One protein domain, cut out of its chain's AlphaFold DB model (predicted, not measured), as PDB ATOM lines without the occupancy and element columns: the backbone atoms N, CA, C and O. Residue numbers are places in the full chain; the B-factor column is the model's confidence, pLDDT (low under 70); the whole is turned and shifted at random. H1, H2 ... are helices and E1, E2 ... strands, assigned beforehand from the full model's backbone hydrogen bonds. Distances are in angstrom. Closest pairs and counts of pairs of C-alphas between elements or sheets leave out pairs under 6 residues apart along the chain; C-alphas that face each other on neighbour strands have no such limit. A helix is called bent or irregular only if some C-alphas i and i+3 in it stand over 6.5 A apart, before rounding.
ATOM      1  N   GLU A 365     -27.525  25.546 -22.794       52.72
ATOM      2  CA  GLU A 365     -27.441  26.833 -23.495       52.72
ATOM      3  C   GLU A 365     -26.083  27.074 -24.171       52.72
ATOM      4  O   GLU A 365     -26.059  27.729 -25.214       52.72
ATOM      5  N   ASP A 366     -24.978  26.568 -23.609       62.06
ATOM      6  CA  ASP A 366     -23.650  26.726 -24.222       62.06
ATOM      7  C   ASP A 366     -23.559  25.897 -25.501       62.06
ATOM      8  O   ASP A 366     -23.248  26.450 -26.553       62.06
ATOM      9  N   TYR A 367     -23.963  24.620 -25.455       72.00
ATOM     10  CA  TYR A 367     -23.910  23.718 -26.612       72.00
ATOM     11  C   TYR A 367     -24.545  24.324 -27.871       72.00
ATOM     12  O   TYR A 367     -23.958  24.297 -28.950       72.00
ATOM     13  N   THR A 368     -25.743  24.908 -27.744       77.81
ATOM     14  CA  THR A 368     -26.442  25.465 -28.911       77.81
ATOM     15  C   THR A 368     -25.710  26.682 -29.484       77.81
ATOM     16  O   THR A 368     -25.645  26.847 -30.701       77.81
ATOM     17  N   LYS A 369     -25.127  27.523 -28.622       78.12
ATOM     18  CA  LYS A 369     -24.352  28.701 -29.037       78.12
ATOM     19  C   LYS A 369     -23.018  28.286 -29.659       78.12
ATOM     20  O   LYS A 369     -22.644  28.843 -30.686       78.12
ATOM     21  N   GLU A 370     -22.331  27.307 -29.078       78.00
ATOM     22  CA  GLU A 370     -21.067  26.764 -29.585       78.00
ATOM     23  C   GLU A 370     -21.242  26.078 -30.942       78.00
ATOM     24  O   GLU A 370     -20.490  26.379 -31.866       78.00
ATOM     25  N   TYR A 371     -22.264  25.233 -31.102       79.56
ATOM     26  CA  TYR A 371     -22.518  24.511 -32.351       79.56
ATOM     27  C   TYR A 371     -22.870  25.457 -33.510       79.56
ATOM     28  O   TYR A 371     -22.254  25.393 -34.575       79.56
ATOM     29  N   LEU A 372     -23.792  26.405 -33.286       84.50
ATOM     30  CA  LEU A 372     -24.150  27.418 -34.289       84.50
ATOM     31  C   LEU A 372     -22.966  28.336 -34.633       84.50
ATOM     32  O   LEU A 372     -22.797  28.712 -35.791       84.50
ATOM     33  N   LYS A 373     -22.127  28.685 -33.648       83.12
ATOM     34  CA  LYS A 373     -20.912  29.483 -33.861       83.12
ATOM     35  C   LYS A 373     -19.839  28.707 -34.628       83.12
ATOM     36  O   LYS A 373     -19.160  29.299 -35.458       83.12
ATOM     37  N   GLY A 374     -19.691  27.408 -34.369       78.31
ATOM     38  CA  GLY A 374     -18.772  26.527 -35.091       78.31
ATOM     39  C   GLY A 374     -19.107  26.456 -36.579       78.31
ATOM     40  O   GLY A 374     -18.251  26.756 -37.403       78.31
ATOM     41  N   ALA A 375     -20.369  26.171 -36.910       82.06
ATOM     42  CA  ALA A 375     -20.842  26.159 -38.294       82.06
ATOM     43  C   ALA A 375     -20.688  27.531 -38.977       82.06
ATOM     44  O   ALA A 375     -20.148  27.617 -40.076       82.06
ATOM     45  N   ALA A 376     -21.055  28.622 -38.291       81.19
ATOM     46  CA  ALA A 376     -20.904  29.979 -38.822       81.19
ATOM     47  C   ALA A 376     -19.439  30.393 -39.076       81.19
ATOM     48  O   ALA A 376     -19.192  31.196 -39.968       81.19
ATOM     49  N   ASN A 377     -18.469  29.853 -38.329       83.19
ATOM     50  CA  ASN A 377     -17.041  30.075 -38.589       83.19
ATOM     51  C   ASN A 377     -16.524  29.312 -39.826       83.19
ATOM     52  O   ASN A 377     -15.454  29.649 -40.327       83.19
ATOM     53  N   ASN A 378     -17.258  28.292 -40.283       77.75
ATOM     54  CA  ASN A 378     -16.919  27.434 -41.421       77.75
ATOM     55  C   ASN A 378     -17.807  27.714 -42.656       77.75
ATOM     56  O   ASN A 378     -17.793  26.932 -43.600       77.75
ATOM     57  N   ASP A 379     -18.604  28.791 -42.631       82.56
ATOM     58  CA  ASP A 379     -19.635  29.138 -43.627       82.56
ATOM     59  C   ASP A 379     -20.747  28.074 -43.838       82.56
ATOM     60  O   ASP A 379     -21.529  28.148 -44.788       82.56
ATOM     61  N   GLU A 380     -20.901  27.124 -42.908       83.19
ATOM     62  CA  GLU A 380     -21.897  26.046 -42.974       83.19
ATOM     63  C   GLU A 380     -23.289  26.491 -42.479       83.19
ATOM     64  O   GLU A 380     -23.436  27.162 -41.450       83.19
ATOM     65  N   LYS A 381     -24.357  26.067 -43.174       89.81
ATOM     66  CA  LYS A 381     -25.741  26.228 -42.695       89.81
ATOM     67  C   LYS A 381     -26.111  25.096 -41.742       89.81
ATOM     68  O   LYS A 381     -25.912  23.923 -42.042       89.81
ATOM     69  N   THR A 382     -26.712  25.427 -40.603       91.19
ATOM     70  CA  THR A 382     -27.230  24.423 -39.666       91.19
ATOM     71  C   THR A 382     -28.305  25.000 -38.739       91.19
ATOM     72  O   THR A 382     -28.559  26.204 -38.726       91.19
ATOM     73  N   PHE A 383     -28.940  24.132 -37.956       91.06
ATOM     74  CA  PHE A 383     -29.756  24.469 -36.797       91.06
ATOM     75  C   PHE A 383     -29.591  23.404 -35.704       91.06
ATOM     76  O   PHE A 383     -29.163  22.280 -35.966       91.06
ATOM     77  N   VAL A 384     -29.979  23.746 -34.476       86.94
ATOM     78  CA  VAL A 384     -30.070  22.820 -33.341       86.94
ATOM     79  C   VAL A 384     -31.537  22.631 -32.962       86.94
ATOM     80  O   VAL A 384     -32.241  23.605 -32.693       86.94
ATOM     81  N   LEU A 385     -31.998  21.383 -32.912       86.44
ATOM     82  CA  LEU A 385     -33.333  21.008 -32.444       86.44
ATOM     83  C   LEU A 385     -33.205  20.068 -31.242       86.44
ATOM     84  O   LEU A 385     -32.778  18.926 -31.386       86.44
ATOM     85  N   MET A 386     -33.593  20.532 -30.056       80.12
ATOM     86  CA  MET A 386     -33.598  19.728 -28.835       80.12
ATOM     87  C   MET A 386     -35.029  19.348 -28.450       80.12
ATOM     88  O   MET A 386     -35.916  20.198 -28.424       80.12
ATOM     89  N   ILE A 387     -35.251  18.074 -28.139       76.81
ATOM     90  CA  ILE A 387     -36.544  17.513 -27.736       76.81
ATOM     91  C   ILE A 387     -36.371  16.911 -26.343       76.81
ATOM     92  O   ILE A 387     -35.601  15.963 -26.167       76.81
ATOM     93  N   THR A 388     -37.069  17.478 -25.364       68.94
ATOM     94  CA  THR A 388     -37.067  17.033 -23.964       68.94
ATOM     95  C   THR A 388     -38.478  16.590 -23.554       68.94
ATOM     96  O   THR A 388     -39.424  16.743 -24.327       68.94
ATOM     97  N   VAL A 389     -38.625  16.034 -22.340       52.66
ATOM     98  CA  VAL A 389     -39.839  15.367 -21.810       52.66
ATOM     99  C   VAL A 389     -41.165  15.955 -22.319       52.66
ATOM    100  O   VAL A 389     -42.022  15.190 -22.760       52.66
ATOM    101  N   ASN A 390     -41.313  17.286 -22.254       56.62
ATOM    102  CA  ASN A 390     -42.495  18.038 -22.693       56.62
ATOM    103  C   ASN A 390     -42.158  19.315 -23.499       56.62
ATOM    104  O   ASN A 390     -43.059  20.109 -23.761       56.62
ATOM    105  N   GLU A 391     -40.897  19.548 -23.876       70.69
ATOM    106  CA  GLU A 391     -40.466  20.802 -24.512       70.69
ATOM    107  C   GLU A 391     -39.712  20.545 -25.819       70.69
ATOM    108  O   GLU A 391     -39.022  19.538 -25.988       70.69
ATOM    109  N   ILE A 392     -39.836  21.490 -26.747       81.50
ATOM    110  CA  ILE A 392     -39.078  21.525 -27.994       81.50
ATOM    111  C   ILE A 392     -38.307  22.841 -27.982       81.50
ATOM    112  O   ILE A 392     -38.908  23.904 -27.833       81.50
ATOM    113  N   MET A 393     -36.987  22.795 -28.138       81.25
ATOM    114  CA  MET A 393     -36.166  23.991 -28.307       81.25
ATOM    115  C   MET A 393     -35.549  24.007 -29.698       81.25
ATOM    116  O   MET A 393     -34.839  23.081 -30.081       81.25
ATOM    117  N   PHE A 394     -35.792  25.079 -30.440       89.38
ATOM    118  CA  PHE A 394     -35.215  25.328 -31.753       89.38
ATOM    119  C   PHE A 394     -34.227  26.493 -31.652       89.38
ATOM    120  O   PHE A 394     -34.586  27.588 -31.218       89.38
ATOM    121  N   ASN A 395     -32.957  26.245 -31.986       89.00
ATOM    122  CA  ASN A 395     -31.849  27.199 -31.848       89.00
ATOM    123  C   ASN A 395     -31.802  27.888 -30.464       89.00
ATOM    124  O   ASN A 395     -31.576  29.094 -30.353       89.00
ATOM    125  N   GLY A 396     -32.052  27.113 -29.401       79.50
ATOM    126  CA  GLY A 396     -32.011  27.575 -28.009       79.50
ATOM    127  C   GLY A 396     -33.246  28.358 -27.550       79.50
ATOM    128  O   GLY A 396     -33.240  28.899 -26.449       79.50
ATOM    129  N   LYS A 397     -34.309  28.431 -28.362       82.69
ATOM    130  CA  LYS A 397     -35.593  29.048 -27.999       82.69
ATOM    131  C   LYS A 397     -36.688  27.993 -27.920       82.69
ATOM    132  O   LYS A 397     -36.785  27.149 -28.807       82.69
ATOM    133  N   ALA A 398     -37.529  28.055 -26.893       81.25
ATOM    134  CA  ALA A 398     -38.686  27.172 -26.780       81.25
ATOM    135  C   ALA A 398     -39.691  27.424 -27.922       81.25
ATOM    136  O   ALA A 398     -40.083  28.565 -28.167       81.25
ATOM    137  N   THR A 399     -40.129  26.350 -28.579       86.88
ATOM    138  CA  THR A 399     -41.249  26.318 -29.528       86.88
ATOM    139  C   THR A 399     -42.290  25.307 -29.053       86.88
ATOM    140  O   THR A 399     -41.968  24.297 -28.428       86.88
ATOM    141  N   VAL A 400     -43.556  25.559 -29.378       87.88
ATOM    142  CA  VAL A 400     -44.623  24.557 -29.249       87.88
ATOM    143  C   VAL A 400     -44.655  23.656 -30.483       87.88
ATOM    144  O   VAL A 400     -44.083  23.992 -31.525       87.88
ATOM    145  N   LEU A 401     -45.315  22.502 -30.371       86.38
ATOM    146  CA  LEU A 401     -45.395  21.515 -31.447       86.38
ATOM    147  C   LEU A 401     -45.990  22.131 -32.719       86.38
ATOM    148  O   LEU A 401     -45.410  22.002 -33.788       86.38
ATOM    149  N   GLU A 402     -47.101  22.848 -32.584       87.94
ATOM    150  CA  GLU A 402     -47.887  23.424 -33.677       87.94
ATOM    151  C   GLU A 402     -47.104  24.468 -34.495       87.94
ATOM    152  O   GLU A 402     -47.359  24.633 -35.689       87.94
ATOM    153  N   ASN A 403     -46.122  25.131 -33.873       91.25
ATOM    154  CA  ASN A 403     -45.300  26.170 -34.498       91.25
ATOM    155  C   ASN A 403     -43.982  25.632 -35.075       91.25
ATOM    156  O   ASN A 403     -43.337  26.319 -35.864       91.25
ATOM    157  N   LEU A 404     -43.576  24.395 -34.756       92.31
ATOM    158  CA  LEU A 404     -42.279  23.855 -35.186       92.31
ATOM    159  C   LEU A 404     -42.087  23.929 -36.710       92.31
ATOM    160  O   LEU A 404     -41.011  24.284 -37.191       92.31
ATOM    161  N   LYS A 405     -43.145  23.637 -37.478       94.44
ATOM    162  CA  LYS A 405     -43.143  23.758 -38.943       94.44
ATOM    163  C   LYS A 405     -42.899  25.204 -39.382       94.44
ATOM    164  O   LYS A 405     -42.097  25.425 -40.286       94.44
ATOM    165  N   SER A 406     -43.600  26.181 -38.799       92.69
ATOM    166  CA  SER A 406     -43.444  27.592 -39.181       92.69
ATOM    167  C   SER A 406     -42.082  28.150 -38.792       92.69
ATOM    168  O   SER A 406     -41.534  28.941 -39.550       92.69
ATOM    169  N   ASP A 407     -41.524  27.714 -37.667       93.12
ATOM    170  CA  ASP A 407     -40.254  28.220 -37.147       93.12
ATOM    171  C   ASP A 407     -39.066  27.690 -37.968       93.12
ATOM    172  O   ASP A 407     -38.173  28.461 -38.327       93.12
ATOM    173  N   LEU A 408     -39.108  26.410 -38.369       92.81
ATOM    174  CA  LEU A 408     -38.169  25.818 -39.330       92.81
ATOM    175  C   LEU A 408     -38.219  26.531 -40.686       92.81
ATOM    176  O   LEU A 408     -37.181  26.942 -41.209       92.81
ATOM    177  N   ASP A 409     -39.417  26.718 -41.246       94.31
ATOM    178  CA  ASP A 409     -39.590  27.389 -42.538       94.31
ATOM    179  C   ASP A 409     -39.161  28.865 -42.470       94.31
ATOM    180  O   ASP A 409     -38.501  29.361 -43.376       94.31
ATOM    181  N   ALA A 410     -39.478  29.582 -41.387       94.31
ATOM    182  CA  ALA A 410     -39.111  30.988 -41.216       94.31
ATOM    183  C   ALA A 410     -37.601  31.204 -41.027       94.31
ATOM    184  O   ALA A 410     -37.095  32.269 -41.396       94.31
ATOM    185  N   TYR A 411     -36.893  30.220 -40.464       94.00
ATOM    186  CA  TYR A 411     -35.436  30.228 -40.323       94.00
ATOM    187  C   TYR A 411     -34.722  29.858 -41.629       94.00
ATOM    188  O   TYR A 411     -33.735  30.497 -41.990       94.00
ATOM    189  N   THR A 412     -35.253  28.877 -42.364       92.81
ATOM    190  CA  THR A 412     -34.648  28.373 -43.610       92.81
ATOM    191  C   THR A 412     -35.087  29.126 -44.872       92.81
ATOM    192  O   THR A 412     -34.438  28.999 -45.897       92.81
ATOM    193  N   LYS A 413     -36.106  29.998 -44.824       92.06
ATOM    194  CA  LYS A 413     -36.690  30.725 -45.982       92.06
ATOM    195  C   LYS A 413     -35.728  31.402 -46.981       92.06
ATOM    196  O   LYS A 413     -36.146  31.687 -48.096       92.06
ATOM    197  N   ASN A 414     -34.507  31.735 -46.558       89.69
ATOM    198  CA  ASN A 414     -33.488  32.434 -47.353       89.69
ATOM    199  C   ASN A 414     -32.320  31.506 -47.758       89.69
ATOM    200  O   ASN A 414     -31.284  31.999 -48.189       89.69
ATOM    201  N   TRP A 415     -32.447  30.199 -47.528       92.38
ATOM    202  CA  TRP A 415     -31.467  29.183 -47.907       92.38
ATOM    203  C   TRP A 415     -31.612  28.851 -49.396       92.38
ATOM    204  O   TRP A 415     -32.734  28.799 -49.909       92.38
ATOM    205  N   GLU A 416     -30.493  28.637 -50.083       88.81
ATOM    206  CA  GLU A 416     -30.487  28.161 -51.473       88.81
ATOM    207  C   GLU A 416     -30.827  26.659 -51.541       88.81
ATOM    208  O   GLU A 416     -30.748  25.955 -50.539       88.81
ATOM    209  N   GLU A 417     -31.209  26.126 -52.706       83.06
ATOM    210  CA  GLU A 417     -31.608  24.705 -52.829       83.06
ATOM    211  C   GLU A 417     -30.510  23.724 -52.362       83.06
ATOM    212  O   GLU A 417     -30.818  22.679 -51.792       83.06
ATOM    213  N   THR A 418     -29.232  24.082 -52.526       83.50
ATOM    214  CA  THR A 418     -28.080  23.311 -52.026       83.50
ATOM    215  C   THR A 418     -27.904  23.402 -50.510       83.50
ATOM    216  O   THR A 418     -27.569  22.406 -49.875       83.50
ATOM    217  N   ASP A 419     -28.204  24.549 -49.888       88.25
ATOM    218  CA  ASP A 419     -28.132  24.705 -48.425       88.25
ATOM    219  C   ASP A 419     -29.043  23.684 -47.715       88.25
ATOM    220  O   ASP A 419     -28.730  23.209 -46.625       88.25
ATOM    221  N   TYR A 420     -30.178  23.316 -48.322       86.19
ATOM    222  CA  TYR A 420     -31.097  22.327 -47.756       86.19
ATOM    223  C   TYR A 420     -30.529  20.908 -47.730       86.19
ATOM    224  O   TYR A 420     -30.848  20.164 -46.798       86.19
ATOM    225  N   THR A 421     -29.736  20.514 -48.731       81.88
ATOM    226  CA  THR A 421     -29.108  19.184 -48.793       81.88
ATOM    227  C   THR A 421     -27.820  19.116 -47.991       81.88
ATOM    228  O   THR A 421     -27.555  18.087 -47.370       81.88
ATOM    229  N   ASP A 422     -27.062  20.212 -47.977       83.50
ATOM    230  CA  ASP A 422     -25.694  20.253 -47.465       83.50
ATOM    231  C   ASP A 422     -25.645  20.628 -45.972       83.50
ATOM    232  O   ASP A 422     -24.668  20.330 -45.283       83.50
ATOM    233  N   ALA A 423     -26.715  21.228 -45.436       85.12
ATOM    234  CA  ALA A 423     -26.827  21.529 -44.015       85.12
ATOM    235  C   ALA A 423     -26.840  20.273 -43.133       85.12
ATOM    236  O   ALA A 423     -27.614  19.334 -43.339       85.12
ATOM    237  N   ASN A 424     -26.053  20.323 -42.058       80.94
ATOM    238  CA  ASN A 424     -25.913  19.252 -41.077       80.94
ATOM    239  C   ASN A 424     -26.553  19.657 -39.731       80.94
ATOM    240  O   ASN A 424     -25.853  20.213 -38.884       80.94
ATOM    241  N   PRO A 425     -27.873  19.476 -39.525       86.94
ATOM    242  CA  PRO A 425     -28.557  19.890 -38.300       86.94
ATOM    243  C   PRO A 425     -28.266  18.968 -37.108       86.94
ATOM    244  O   PRO A 425     -28.386  17.746 -37.205       86.94
ATOM    245  N   SER A 426     -28.000  19.555 -35.939       83.12
ATOM    246  CA  SER A 426     -27.900  18.797 -34.687       83.12
ATOM    247  C   SER A 426     -29.285  18.570 -34.086       83.12
ATOM    248  O   SER A 426     -30.005  19.520 -33.772       83.12
ATOM    249  N   ILE A 427     -29.668  17.304 -33.909       82.62
ATOM    250  CA  ILE A 427     -30.950  16.925 -33.309       82.62
ATOM    251  C   ILE A 427     -30.689  16.120 -32.035       82.62
ATOM    252  O   ILE A 427     -30.221  14.984 -32.086       82.62
ATOM    253  N   LEU A 428     -31.013  16.711 -30.887       74.06
ATOM    254  CA  LEU A 428     -30.792  16.139 -29.560       74.06
ATOM    255  C   LEU A 428     -32.117  15.679 -28.948       74.06
ATOM    256  O   LEU A 428     -33.085  16.433 -28.908       74.06
ATOM    257  N   ILE A 429     -32.165  14.447 -28.438       71.38
ATOM    258  CA  ILE A 429     -33.371  13.864 -27.834       71.38
ATOM    259  C   ILE A 429     -33.031  13.374 -26.427       71.38
ATOM    260  O   ILE A 429     -32.227  12.456 -26.274       71.38
ATOM    261  N   SER A 430     -33.665  13.944 -25.401       58.78
ATOM    262  CA  SER A 430     -33.497  13.537 -24.001       58.78
ATOM    263  C   SER A 430     -34.837  13.155 -23.365       58.78
ATOM    264  O   SER A 430     -35.848  13.824 -23.565       58.78
ATOM    265  N   SER A 431     -34.855  12.042 -22.623       49.81
ATOM    266  CA  SER A 431     -35.933  11.592 -21.712       49.81
ATOM    267  C   SER A 431     -37.394  11.738 -22.196       49.81
ATOM    268  O   SER A 431     -38.312  11.873 -21.392       49.81
ATOM    269  N   SER A 432     -37.633  11.708 -23.509       56.00
ATOM    270  CA  SER A 432     -38.919  12.055 -24.127       56.00
ATOM    271  C   SER A 432     -39.766  10.824 -24.435       56.00
ATOM    272  O   SER A 432     -39.243   9.786 -24.844       56.00
ATOM    273  N   SER A 433     -41.094  10.924 -24.296       58.47
ATOM    274  CA  SER A 433     -41.969   9.789 -24.620       58.47
ATOM    275  C   SER A 433     -41.950   9.474 -26.130       58.47
ATOM    276  O   SER A 433     -41.993  10.406 -26.941       58.47
ATOM    277  N   PRO A 434     -41.955   8.191 -26.554       62.75
ATOM    278  CA  PRO A 434     -41.963   7.832 -27.977       62.75
ATOM    279  C   PRO A 434     -43.125   8.467 -28.754       62.75
ATOM    280  O   PRO A 434     -42.950   8.910 -29.887       62.75
ATOM    281  N   THR A 435     -44.296   8.581 -28.120       68.19
ATOM    282  CA  THR A 435     -45.489   9.227 -28.685       68.19
ATOM    283  C   THR A 435     -45.287  10.728 -28.911       68.19
ATOM    284  O   THR A 435     -45.767  11.260 -29.910       68.19
ATOM    285  N   PHE A 436     -44.574  11.423 -28.017       75.69
ATOM    286  CA  PHE A 436     -44.241  12.837 -28.201       75.69
ATOM    287  C   PHE A 436     -43.236  13.013 -29.344       75.69
ATOM    288  O   PHE A 436     -43.510  13.762 -30.277       75.69
ATOM    289  N   ILE A 437     -42.149  12.232 -29.359       74.06
ATOM    290  CA  ILE A 437     -41.138  12.290 -30.430       74.06
ATOM    291  C   ILE A 437     -41.765  11.994 -31.806       74.06
ATOM    292  O   ILE A 437     -41.444  12.660 -32.789       74.06
ATOM    293  N   GLN A 438     -42.708  11.045 -31.897       77.62
ATOM    294  CA  GLN A 438     -43.446  10.787 -33.140       77.62
ATOM    295  C   GLN A 438     -44.277  11.991 -33.599       77.62
ATOM    296  O   GLN A 438     -44.249  12.308 -34.787       77.62
ATOM    297  N   LYS A 439     -44.970  12.691 -32.689       82.81
ATOM    298  CA  LYS A 439     -45.690  13.933 -33.023       82.81
ATOM    299  C   LYS A 439     -44.732  15.004 -33.553       82.81
ATOM    300  O   LYS A 439     -45.001  15.577 -34.604       82.81
ATOM    301  N   VAL A 440     -43.592  15.206 -32.887       85.38
ATOM    302  CA  VAL A 440     -42.552  16.157 -33.320       85.38
ATOM    303  C   VAL A 440     -42.008  15.798 -34.709       85.38
ATOM    304  O   VAL A 440     -41.898  16.669 -35.565       85.38
ATOM    305  N   ASN A 441     -41.749  14.516 -34.990       88.56
ATOM    306  CA  ASN A 441     -41.287  14.045 -36.304       88.56
ATOM    307  C   ASN A 441     -42.347  14.209 -37.409       88.56
ATOM    308  O   ASN A 441     -42.010  14.550 -38.541       88.56
ATOM    309  N   ILE A 442     -43.632  14.005 -37.097       85.44
ATOM    310  CA  ILE A 442     -44.737  14.267 -38.033       85.44
ATOM    311  C   ILE A 442     -44.790  15.754 -38.409       85.44
ATOM    312  O   ILE A 442     -45.002  16.067 -39.581       85.44
ATOM    313  N   GLU A 443     -44.576  16.661 -37.453       90.69
ATOM    314  CA  GLU A 443     -44.588  18.099 -37.730       90.69
ATOM    315  C   GLU A 443     -43.319  18.564 -38.458       90.69
ATOM    316  O   GLU A 443     -43.410  19.267 -39.463       90.69
ATOM    317  N   PHE A 444     -42.146  18.076 -38.040       91.75
ATOM    318  CA  PHE A 444     -40.865  18.298 -38.720       91.75
ATOM    319  C   PHE A 444     -40.942  17.938 -40.212       91.75
ATOM    320  O   PHE A 444     -40.532  18.726 -41.065       91.75
ATOM    321  N   LYS A 445     -41.568  16.801 -40.549       90.81
ATOM    322  CA  LYS A 445     -41.775  16.340 -41.935       90.81
ATOM    323  C   LYS A 445     -42.660  17.232 -42.807       90.81
ATOM    324  O   LYS A 445     -42.705  17.057 -44.025       90.81
ATOM    325  N   LYS A 446     -43.389  18.184 -42.222       92.12
ATOM    326  CA  LYS A 446     -44.192  19.151 -42.984       92.12
ATOM    327  C   LYS A 446     -43.390  20.383 -43.408       92.12
ATOM    328  O   LYS A 446     -43.863  21.079 -44.313       92.12
ATOM    329  N   SER A 447     -42.233  20.639 -42.791       92.31
ATOM    330  CA  SER A 447     -41.341  21.756 -43.136       92.31
ATOM    331  C   SER A 447     -40.837  21.677 -44.580       92.31
ATOM    332  O   SER A 447     -40.823  20.606 -45.195       92.31
ATOM    333  N   HIS A 448     -40.424  22.820 -45.126       92.25
ATOM    334  CA  HIS A 448     -39.710  22.899 -46.394       92.25
ATOM    335  C   HIS A 448     -38.381  22.146 -46.307       92.25
ATOM    336  O   HIS A 448     -38.102  21.309 -47.160       92.25
ATOM    337  N   PHE A 449     -37.638  22.346 -45.210       91.75
ATOM    338  CA  PHE A 449     -36.340  21.713 -44.977       91.75
ATOM    339  C   PHE A 449     -36.379  20.184 -45.100       91.75
ATOM    340  O   PHE A 449     -35.620  19.607 -45.875       91.75
ATOM    341  N   SER A 450     -37.317  19.521 -44.413       90.19
ATOM    342  CA  SER A 450     -37.468  18.063 -44.517       90.19
ATOM    343  C   SER A 450     -37.795  17.612 -45.946       90.19
ATOM    344  O   SER A 450     -37.266  16.603 -46.403       90.19
ATOM    345  N   LYS A 451     -38.644  18.352 -46.670       89.62
ATOM    346  CA  LYS A 451     -39.069  17.990 -48.033       89.62
ATOM    347  C   LYS A 451     -37.958  18.164 -49.065       89.62
ATOM    348  O   LYS A 451     -37.798  17.275 -49.895       89.62
ATOM    349  N   ALA A 452     -37.210  19.264 -48.992       87.81
ATOM    350  CA  ALA A 452     -36.055  19.524 -49.845       87.81
ATOM    351  C   ALA A 452     -34.946  18.484 -49.595       87.81
ATOM    352  O   ALA A 452     -34.438  17.874 -50.533       87.81
ATOM    353  N   ASN A 453     -34.669  18.156 -48.327       83.94
ATOM    354  CA  ASN A 453     -33.717  17.108 -47.956       83.94
ATOM    355  C   ASN A 453     -34.358  15.698 -47.977       83.94
ATOM    356  O   ASN A 453     -34.426  14.994 -46.971       83.94
ATOM    357  N   SER A 454     -34.889  15.292 -49.138       82.88
ATOM    358  CA  SER A 454     -35.379  13.927 -49.441       82.88
ATOM    359  C   SER A 454     -36.388  13.310 -48.447       82.88
ATOM    360  O   SER A 454     -36.493  12.087 -48.328       82.88
TER     361      SER A 454
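AT A GLANCE: This is residues 365 to 454 of the 707 residues of the protein "BlaR1 peptidase M56" of Ulvibacter antarcticus (UniProt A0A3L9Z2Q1). A small four-stranded sheet, E3 E2 E1 E4, has helix H2 over one face and helix H1 on the opposite face. H4 and H5 pack on the two ends of H2, H4 also grazing the sheet, while H3 packs on H5 away from the strands. The printed part has 90 residues, with five named helices and four named strands that follow each other along the chain as H1 E1 E2 E3 H2 H3 E4 H4 H5; the sheet is mixed and the class is mixed, helices and strands. It is compact, with a radius of gyration of the C-alphas of 12.8 A and spans of 35 by 29 by 18 A.

HOW THE PARTS SIT: Begin with H1, residues 365 to 377, which is on the sheet at a height of 7.5 A, over none of its strands, but only just, as 2 of its C-alphas fall on E1, residues 384 to 388, and 2 on E2, residues 391 to 394. Next, E1, E2 and E3, residues 397 to 399, form a meander, each strand the antiparallel neighbour of the one before. In the hairpin of E1 and E2 look for N 386 and O 393, 2.8 A apart; in that of E2 and E3, for N 399 and O 392, 2.8 A. H2, residues 401 to 412, lies on the opposite face from H1, only just over E2 with 3 of its C-alphas, at a height of 8.0 A; it is irregular, with C-alphas 402 and 405 7.1 A apart. After H3, residues 417 to 422, comes E4, residues 426 to 429, parallel to E1, with N 385 and O 426 2.9 A apart. E3, H2, H3 and E4 form a split strand-helix-strand unit, two strands running the same way with E2 and E1 between them, and its crossover is right-handed. H4, residues 434 to 444, touches H2 at residues 401 to 405 alone, the closest C-alphas being those of Lys 405 and Phe 444, 5.9 A, at a steep tilt of 39 degrees, the same way. H5, residues 448 to 452, touches H2 at residues 408 to 412 alone, closest at the C-alphas of Asp 409 and His 448, 5.9 A, and touches H3 at those of Tyr 420 and Phe 449, 6.0 A. Every O i to N i+4 pair is within hydrogen-bond range in H4 and H5, against 8 of 9 in H1, 6 of 8 in H2 and 1 of 2 in H3.

IN THESE COORDINATES: Find C-alpha 365 at (-27.441, 26.833, -23.495); from there H1 runs 18.6 A to C-alpha 377. E1 spans 13.1 A, E2 10.0 A, E3 6.5 A and E4 10.1 A. From C-alpha 401 at (-45.395, 21.515, -31.447) H2 runs 17.6 A; H3 spans 9.1 A and H4 15.0 A. H5, 6.1 A, ends at C-alpha 452, (-36.055, 19.524, -49.845).

THE WHOLE: The C-alphas farthest apart are those of Asn 377 and Thr 435, 36.6 A. The printed part has no cut and no long link. Look in the B-factor column for pLDDT under 70 at residues 365 to 366, 388 to 390 and 430 to 435; the mean of the printed part is 82.1.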